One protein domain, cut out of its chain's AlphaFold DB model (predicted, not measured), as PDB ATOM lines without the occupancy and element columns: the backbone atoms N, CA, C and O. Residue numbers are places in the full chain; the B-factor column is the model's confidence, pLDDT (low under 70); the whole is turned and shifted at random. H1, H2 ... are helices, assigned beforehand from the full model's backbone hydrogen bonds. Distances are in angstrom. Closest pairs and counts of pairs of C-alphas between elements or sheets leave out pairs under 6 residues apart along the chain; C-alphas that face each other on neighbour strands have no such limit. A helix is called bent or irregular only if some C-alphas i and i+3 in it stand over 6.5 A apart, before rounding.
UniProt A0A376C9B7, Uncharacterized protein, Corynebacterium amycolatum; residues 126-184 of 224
ATOM      1  N   TRP A 126      93.963  89.640 -13.802       89.62
ATOM      2  CA  TRP A 126      93.491  89.242 -12.478       89.62
ATOM      3  C   TRP A 126      92.218  88.398 -12.555       89.62
ATOM      4  O   TRP A 126      92.141  87.380 -11.869       89.62
ATOM      5  N   GLN A 127      91.248  88.776 -13.391       88.62
ATOM      6  CA  GLN A 127      90.014  88.011 -13.575       88.62
ATOM      7  C   GLN A 127      90.305  86.616 -14.122       88.62
ATOM      8  O   GLN A 127      89.836  85.635 -13.554       88.62
ATOM      9  N   GLU A 128      91.142  86.493 -15.151       88.88
ATOM     10  CA  GLU A 128      91.561  85.201 -15.704       88.88
ATOM     11  C   GLU A 128      92.161  84.287 -14.632       88.88
ATOM     12  O   GLU A 128      91.828  83.100 -14.549       88.88
ATOM     13  N   GLN A 129      93.029  84.830 -13.773       86.88
ATOM     14  CA  GLN A 129      93.606  84.071 -12.669       86.88
ATOM     15  C   GLN A 129      92.562  83.750 -11.592       86.88
ATOM     16  O   GLN A 129      92.551  82.637 -11.061       86.88
ATOM     17  N   TYR A 130      91.667  84.687 -11.288       86.94
ATOM     18  CA  TYR A 130      90.597  84.509 -10.314       86.94
ATOM     19  C   TYR A 130      89.593  83.437 -10.758       86.94
ATOM     20  O   TYR A 130      89.227  82.577  -9.961       86.94
ATOM     21  N   HIS A 131      89.225  83.397 -12.041       84.75
ATOM     22  CA  HIS A 131      88.328  82.391 -12.616       84.75
ATOM     23  C   HIS A 131      88.876  80.962 -12.506       84.75
ATOM     24  O   HIS A 131      88.102  80.006 -12.433       84.75
ATOM     25  N   ARG A 132      90.200  80.780 -12.392       85.12
ATOM     26  CA  ARG A 132      90.790  79.457 -12.109       85.12
ATOM     27  C   ARG A 132      90.376  78.902 -10.744       85.12
ATOM     28  O   ARG A 132      90.483  77.695 -10.533       85.12
ATOM     29  N   ARG A 133      89.839  79.724  -9.835       85.94
ATOM     30  CA  ARG A 133      89.247  79.264  -8.570       85.94
ATOM     31  C   ARG A 133      88.093  78.287  -8.789       85.94
ATOM     32  O   ARG A 133      88.009  77.304  -8.057       85.94
ATOM     33  N   ASN A 134      87.298  78.467  -9.844       87.75
ATOM     34  CA  ASN A 134      86.200  77.556 -10.186       87.75
ATOM     35  C   ASN A 134      86.712  76.127 -10.451       87.75
ATOM     36  O   ASN A 134      86.016  75.144 -10.203       87.75
ATOM     37  N   THR A 135      87.970  75.979 -10.886       86.50
ATOM     38  CA  THR A 135      88.598  74.656 -11.018       86.50
ATOM     39  C   THR A 135      88.728  73.972  -9.655       86.50
ATOM     40  O   THR A 135      88.468  72.777  -9.546       86.50
ATOM     41  N   ILE A 136      89.078  74.706  -8.596       86.50
ATOM     42  CA  ILE A 136      89.154  74.156  -7.235       86.50
ATOM     43  C   ILE A 136      87.765  73.732  -6.755       86.50
ATOM     44  O   ILE A 136      87.628  72.657  -6.178       86.50
ATOM     45  N   GLU A 137      86.732  74.526  -7.035       88.50
ATOM     46  CA  GLU A 137      85.348  74.181  -6.695       88.50
ATOM     47  C   GLU A 137      84.906  72.889  -7.388       88.50
ATOM     48  O   GLU A 137      84.432  71.978  -6.715       88.50
ATOM     49  N   SER A 138      85.180  72.740  -8.688       86.69
ATOM     50  CA  SER A 138      84.880  71.505  -9.429       86.69
ATOM     51  C   SER A 138      85.638  70.280  -8.893       86.69
ATOM     52  O   SER A 138      85.096  69.176  -8.826       86.69
ATOM     53  N   ARG A 139      86.893  70.458  -8.455       87.31
ATOM     54  CA  ARG A 139      87.689  69.381  -7.844       87.31
ATOM     55  C   ARG A 139      87.142  68.999  -6.473       87.31
ATOM     56  O   ARG A 139      87.042  67.814  -6.165       87.31
ATOM     57  N   ASN A 140      86.760  69.988  -5.671       88.44
ATOM     58  CA  ASN A 140      86.141  69.763  -4.371       88.44
ATOM     59  C   ASN A 140      84.785  69.071  -4.516       88.44
ATOM     60  O   ASN A 140      84.495  68.156  -3.749       88.44
ATOM     61  N   ASP A 141      83.989  69.456  -5.511       89.31
ATOM     62  CA  ASP A 141      82.736  68.780  -5.834       89.31
ATOM     63  C   ASP A 141      82.978  67.312  -6.211       89.31
ATOM     64  O   ASP A 141      82.295  66.425  -5.710       89.31
ATOM     65  N   ARG A 142      84.028  67.007  -6.979       88.31
ATOM     66  CA  ARG A 142      84.396  65.618  -7.307       88.31
ATOM     67  C   ARG A 142      84.736  64.769  -6.076       88.31
ATOM     68  O   ARG A 142      84.489  63.567  -6.075       88.31
ATOM     69  N   VAL A 143      85.295  65.373  -5.029       90.31
ATOM     70  CA  VAL A 143      85.566  64.681  -3.757       90.31
ATOM     71  C   VAL A 143      84.296  64.565  -2.908       90.31
ATOM     72  O   VAL A 143      84.044  63.528  -2.298       90.31
ATOM     73  N   LYS A 144      83.484  65.624  -2.848       88.38
ATOM     74  CA  LYS A 144      82.360  65.721  -1.908       88.38
ATOM     75  C   LYS A 144      81.059  65.118  -2.431       88.38
ATOM     76  O   LYS A 144      80.331  64.524  -1.641       88.38
ATOM     77  N   SER A 145      80.756  65.286  -3.715       86.06
ATOM     78  CA  SER A 145      79.476  64.895  -4.310       86.06
ATOM     79  C   SER A 145      79.268  63.384  -4.267       86.06
ATOM     80  O   SER A 145      80.169  62.606  -4.588       86.06
ATOM     81  N   SER A 146      78.045  62.972  -3.931       79.50
ATOM     82  CA  SER A 146      77.609  61.567  -3.934       79.50
ATOM     83  C   SER A 146      77.686  60.918  -5.320       79.50
ATOM     84  O   SER A 146      77.848  59.710  -5.424       79.50
ATOM     85  N   ARG A 147      77.650  61.721  -6.393       81.06
ATOM     86  CA  ARG A 147      77.839  61.272  -7.786       81.06
ATOM     87  C   ARG A 147      79.271  60.827  -8.106       81.06
ATOM     88  O   ARG A 147      79.490  60.225  -9.154       81.06
ATOM     89  N   HIS A 148      80.239  61.167  -7.259       83.38
ATOM     90  CA  HIS A 148      81.649  60.844  -7.455       83.38
ATOM     91  C   HIS A 148      82.193  60.039  -6.270       83.38
ATOM     92  O   HIS A 148      81.895  58.858  -6.164       83.38
ATOM     93  N   GLN A 149      83.017  60.646  -5.406       85.25
ATOM     94  CA  GLN A 149      83.616  59.945  -4.262       85.25
ATOM     95  C   GLN A 149      82.711  59.953  -3.022       85.25
ATOM     96  O   GLN A 149      82.912  59.161  -2.111       85.25
ATOM     97  N   GLY A 150      81.716  60.849  -2.971       83.69
ATOM     98  CA  GLY A 150      80.700  60.886  -1.920       83.69
ATOM     99  C   GLY A 150      81.226  61.137  -0.513       83.69
ATOM    100  O   GLY A 150      80.520  60.863   0.448       83.69
ATOM    101  N   HIS A 151      82.427  61.701  -0.356       84.62
ATOM    102  CA  HIS A 151      82.984  61.963   0.972       84.62
ATOM    103  C   HIS A 151      82.146  62.975   1.776       84.62
ATOM    104  O   HIS A 151      82.145  62.965   3.006       84.62
ATOM    105  N   GLY A 152      81.415  63.860   1.090       82.88
ATOM    106  CA  GLY A 152      80.475  64.781   1.723       82.88
ATOM    107  C   GLY A 152      79.184  64.101   2.186       82.88
ATOM    108  O   GLY A 152      78.534  64.609   3.099       82.88
ATOM    109  N   ASP A 153      78.839  62.946   1.617       85.19
ATOM    110  CA  ASP A 153      77.617  62.211   1.921       85.19
ATOM    111  C   ASP A 153      77.737  61.516   3.293       85.19
ATOM    112  O   ASP A 153      78.633  60.692   3.502       85.19
ATOM    113  N   PRO A 154      76.884  61.851   4.276       81.00
ATOM    114  CA  PRO A 154      76.885  61.173   5.569       81.00
ATOM    115  C   PRO A 154      76.587  59.671   5.467       81.00
ATOM    116  O   PRO A 154      77.080  58.909   6.293       81.00
ATOM    117  N   THR A 155      75.823  59.231   4.461       80.38
ATOM    118  CA  THR A 155      75.425  57.820   4.296       80.38
ATOM    119  C   THR A 155      76.587  56.929   3.855       80.38
ATOM    120  O   THR A 155      76.636  55.754   4.210       80.38
ATOM    121  N   MET A 156      77.570  57.500   3.154       73.75
ATOM    122  CA  MET A 156      78.784  56.802   2.709       73.75
ATOM    123  C   MET A 156      79.913  56.873   3.751       73.75
ATOM    124  O   MET A 156      80.936  56.198   3.636       73.75
ATOM    125  N   ARG A 157      79.727  57.663   4.815       76.88
ATOM    126  CA  ARG A 157      80.664  57.831   5.932       76.88
ATOM    127  C   ARG A 157      80.326  56.873   7.076       76.88
ATOM    128  O   ARG A 157      79.902  57.284   8.150       76.88
ATOM    129  N   LEU A 158      80.561  55.583   6.843       76.81
ATOM    130  CA  LEU A 158      80.219  54.504   7.785       76.81
ATOM    131  C   LEU A 158      81.092  54.469   9.056       76.81
ATOM    132  O   LEU A 158      80.711  53.865  10.055       76.81
ATOM    133  N   MET A 159      82.261  55.117   9.040       79.75
ATOM    134  CA  MET A 159      83.203  55.133  10.166       79.75
ATOM    135  C   MET A 159      83.006  56.372  11.057       79.75
ATOM    136  O   MET A 159      82.739  57.467  10.564       79.75
ATOM    137  N   ARG A 160      83.185  56.244  12.377       80.00
ATOM    138  CA  ARG A 160      83.123  57.371  13.332       80.00
ATOM    139  C   ARG A 160      84.502  57.679  13.915       80.00
ATOM    140  O   ARG A 160      85.309  56.778  14.109       80.00
ATOM    141  N   GLY A 161      84.744  58.953  14.225       84.69
ATOM    142  CA  GLY A 161      86.007  59.442  14.787       84.69
ATOM    143  C   GLY A 161      86.933  60.068  13.743       84.69
ATOM    144  O   GLY A 161      86.946  59.679  12.577       84.69
ATOM    145  N   TRP A 162      87.709  61.067  14.169       80.56
ATOM    146  CA  TRP A 162      88.550  61.875  13.280       80.56
ATOM    147  C   TRP A 162      89.618  61.044  12.555       80.56
ATOM    148  O   TRP A 162      89.732  61.122  11.334       80.56
ATOM    149  N   ALA A 163      90.329  60.174  13.282       80.25
ATOM    150  CA  ALA A 163      91.355  59.304  12.704       80.25
ATOM    151  C   ALA A 163      90.771  58.322  11.671       80.25
ATOM    152  O   ALA A 163      91.338  58.128  10.597       80.25
ATOM    153  N   ALA A 164      89.596  57.759  11.961       81.56
ATOM    154  CA  ALA A 164      88.902  56.839  11.069       81.56
ATOM    155  C   ALA A 164      88.361  57.525   9.801       81.56
ATOM    156  O   ALA A 164      88.255  56.884   8.762       81.56
ATOM    157  N   GLN A 165      88.052  58.825   9.863       85.00
ATOM    158  CA  GLN A 165      87.610  59.635   8.719       85.00
ATOM    159  C   GLN A 165      88.768  60.198   7.879       85.00
ATOM    160  O   GLN A 165      88.577  60.508   6.701       85.00
ATOM    161  N   ALA A 166      89.979  60.292   8.434       86.75
ATOM    162  CA  ALA A 166      91.152  60.762   7.699       86.75
ATOM    163  C   ALA A 166      91.521  59.824   6.535       86.75
ATOM    164  O   ALA A 166      91.795  60.287   5.429       86.75
ATOM    165  N   ILE A 167      91.463  58.507   6.754       86.00
ATOM    166  CA  ILE A 167      91.758  57.493   5.729       86.00
ATOM    167  C   ILE A 167      90.827  57.620   4.503       86.00
ATOM    168  O   ILE A 167      91.339  57.807   3.397       86.00
ATOM    169  N   PRO A 168      89.484  57.575   4.636       85.50
ATOM    170  CA  PRO A 168      88.588  57.728   3.493       85.50
ATOM    171  C   PRO A 168      88.677  59.119   2.858       85.50
ATOM    172  O   PRO A 168      88.499  59.225   1.645       85.50
ATOM    173  N   ALA A 169      88.999  60.175   3.615       87.31
ATOM    174  CA  ALA A 169      89.248  61.500   3.046       87.31
ATOM    175  C   ALA A 169      90.459  61.494   2.096       87.31
ATOM    176  O   ALA A 169      90.358  61.967   0.961       87.31
ATOM    177  N   VAL A 170      91.584  60.905   2.526       90.81
ATOM    178  CA  VAL A 170      92.790  60.759   1.692       90.81
ATOM    179  C   VAL A 170      92.498  59.898   0.464       90.81
ATOM    180  O   VAL A 170      92.810  60.307  -0.654       90.81
ATOM    181  N   MET A 171      91.842  58.749   0.641       89.62
ATOM    182  CA  MET A 171      91.502  57.856  -0.473       89.62
ATOM    183  C   MET A 171      90.570  58.526  -1.488       89.62
ATOM    184  O   MET A 171      90.788  58.402  -2.691       89.62
ATOM    185  N   SER A 172      89.590  59.306  -1.023       89.00
ATOM    186  CA  SER A 172      88.695  60.077  -1.893       89.00
ATOM    187  C   SER A 172      89.459  61.135  -2.695       89.00
ATOM    188  O   SER A 172      89.216  61.305  -3.889       89.00
ATOM    189  N   ALA A 173      90.421  61.827  -2.074       90.81
ATOM    190  CA  ALA A 173      91.266  62.796  -2.771       90.81
ATOM    191  C   ALA A 173      92.151  62.126  -3.838       90.81
ATOM    192  O   ALA A 173      92.240  62.614  -4.968       90.81
ATOM    193  N   VAL A 174      92.760  60.979  -3.513       92.75
ATOM    194  CA  VAL A 174      93.556  60.182  -4.460       92.75
ATOM    195  C   VAL A 174      92.692  59.705  -5.628       92.75
ATOM    196  O   VAL A 174      93.051  59.925  -6.784       92.75
ATOM    197  N   ALA A 175      91.524  59.124  -5.354       90.75
ATOM    198  CA  ALA A 175      90.603  58.637  -6.378       90.75
ATOM    199  C   ALA A 175      90.084  59.767  -7.285       90.75
ATOM    200  O   ALA A 175      90.026  59.608  -8.510       90.75
ATOM    201  N   ALA A 176      89.781  60.942  -6.723       89.62
ATOM    202  CA  ALA A 176      89.413  62.120  -7.503       89.62
ATOM    203  C   ALA A 176      90.545  62.555  -8.450       89.62
ATOM    204  O   ALA A 176      90.282  62.796  -9.632       89.62
ATOM    205  N   ASN A 177      91.793  62.585  -7.968       90.12
ATOM    206  CA  ASN A 177      92.970  62.932  -8.771       90.12
ATOM    207  C   ASN A 177      93.247  61.909  -9.881       90.12
ATOM    208  O   ASN A 177      93.463  62.301 -11.028       90.12
ATOM    209  N   ILE A 178      93.169  60.608  -9.587       90.69
ATOM    210  CA  ILE A 178      93.300  59.544 -10.597       90.69
ATOM    211  C   ILE A 178      92.219  59.696 -11.674       90.69
ATOM    212  O   ILE A 178      92.505  59.598 -12.867       90.69
ATOM    213  N   GLY A 179      90.977  59.991 -11.276       86.31
ATOM    214  CA  GLY A 179      89.879  60.224 -12.210       86.31
ATOM    215  C   GLY A 179      90.116  61.418 -13.143       86.31
ATOM    216  O   GLY A 179      89.756  61.343 -14.317       86.31
ATOM    217  N   LEU A 180      90.732  62.494 -12.643       87.00
ATOM    218  CA  LEU A 180      91.111  63.659 -13.452       87.00
ATOM    219  C   LEU A 180      92.229  63.314 -14.442       87.00
ATOM    220  O   LEU A 180      92.090  63.598 -15.629       87.00
ATOM    221  N   LEU A 181      93.283  62.629 -13.986       87.62
ATOM    222  CA  LEU A 181      94.385  62.183 -14.848       87.62
ATOM    223  C   LEU A 181      93.905  61.225 -15.945       87.62
ATOM    224  O   LEU A 181      94.334  61.329 -17.088       87.62
ATOM    225  N   SER A 182      92.977  60.320 -15.622       86.12
ATOM    226  CA  SER A 182      92.356  59.403 -16.587       86.12
ATOM    227  C   SER A 182      91.456  60.119 -17.605       86.12
ATOM    228  O   SER A 182      91.331  59.698 -18.758       86.12
ATOM    229  N   ALA A 183      90.786  61.202 -17.208       83.69
ATOM    230  CA  ALA A 183      90.030  62.029 -18.144       83.69
ATOM    231  C   ALA A 183      90.969  62.802 -19.080       83.69
ATOM    232  O   ALA A 183      90.756  62.808 -20.290       83.69
ATOM    233  N   GLU A 184      92.035  63.395 -18.542       83.19
ATOM    234  CA  GLU A 184      93.018  64.131 -19.337       83.19
ATOM    235  C   GLU A 184      93.808  63.215 -20.281       83.19
ATOM    236  O   GLU A 184      94.024  63.564 -21.442       83.19
TER     237      GLU A 184
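What this domain is: This is residues 126 to 184 of the 224 residues of an uncharacterized protein of Corynebacterium amycolatum (UniProt A0A376C9B7). A long helix, H3, is met near its middle by the end of a slanting arm made of H1 and H2, somewhat like a tilted T. The free part of this arm, residues 126 to 138, sticks out into the open, and a long loop, residues 145 to 161, leads from the end of H2 to the beginning of H3. The printed part has 59 residues, with three named helices in the order H1, H2, H3 and no named strand; its class is all helix. The whole is loose, with a radius of gyration of the C-alphas of 13.4 A, and elongated, spanning 42 by 24 by 19 A.

Where its parts are: H1 holds residues 126 to 131 and begins at C-alpha 126, printed at (93.491, 89.242, -12.478). It measures 8.6 A from first to last C-alpha. After Arg 132, H2 holds residues 133 to 144 and measures 16.6 A; its last C-alpha, that of Lys 144, is at (82.360, 65.721, -1.908). Residues 145 to 161 hold no named element. H3, the longest helix, holds residues 162 to 184 and measures 33.0 A, ending at C-alpha 184 at (93.018, 64.131, -19.337). H3 is neither bent nor irregular, but only just: C-alphas 164 and 167 are 6.1 A apart.

How they stand to each other: H1 and H2 meet only through their link, which is tight, with one residue between them. H1 and H3 are apart. H2 and H3 touch, with 5 pairs of C-alphas within 8 A. Their closest C-alphas, those of Val 143 and Ser 172, are 5.9 A apart. H2 touches H3 with residues 139 to 143 alone, and H3 touches H2 with residues 172 to 176 alone. Their lines stand at a steep tilt of 59 degrees, and the two run opposite ways; their centres are 12.5 A apart. In H1 and H2 every O i to N i+4 pair is within hydrogen-bond range, while in H3 17 of 19 are.

The domain as a whole: The two C-alphas farthest apart in the domain, those of Trp 126 and Leu 158, are 42.3 A apart. The first and last printed C-alphas, those of Trp 126 and Glu 184, are 26.0 A apart. Residues 126 to 138 stand free, of which 126 to 131 belong to H1 and 133 to 138 belong to H2. The body without them has 46 residues, spans 35 by 18 by 13 A and has a radius of gyration of 10.7 A. The link from H2 to H3 is long, with 17 residues. The printed part has no cut. The mean pLDDT of the printed part of this model is 85.6, and no printed residue is under 70.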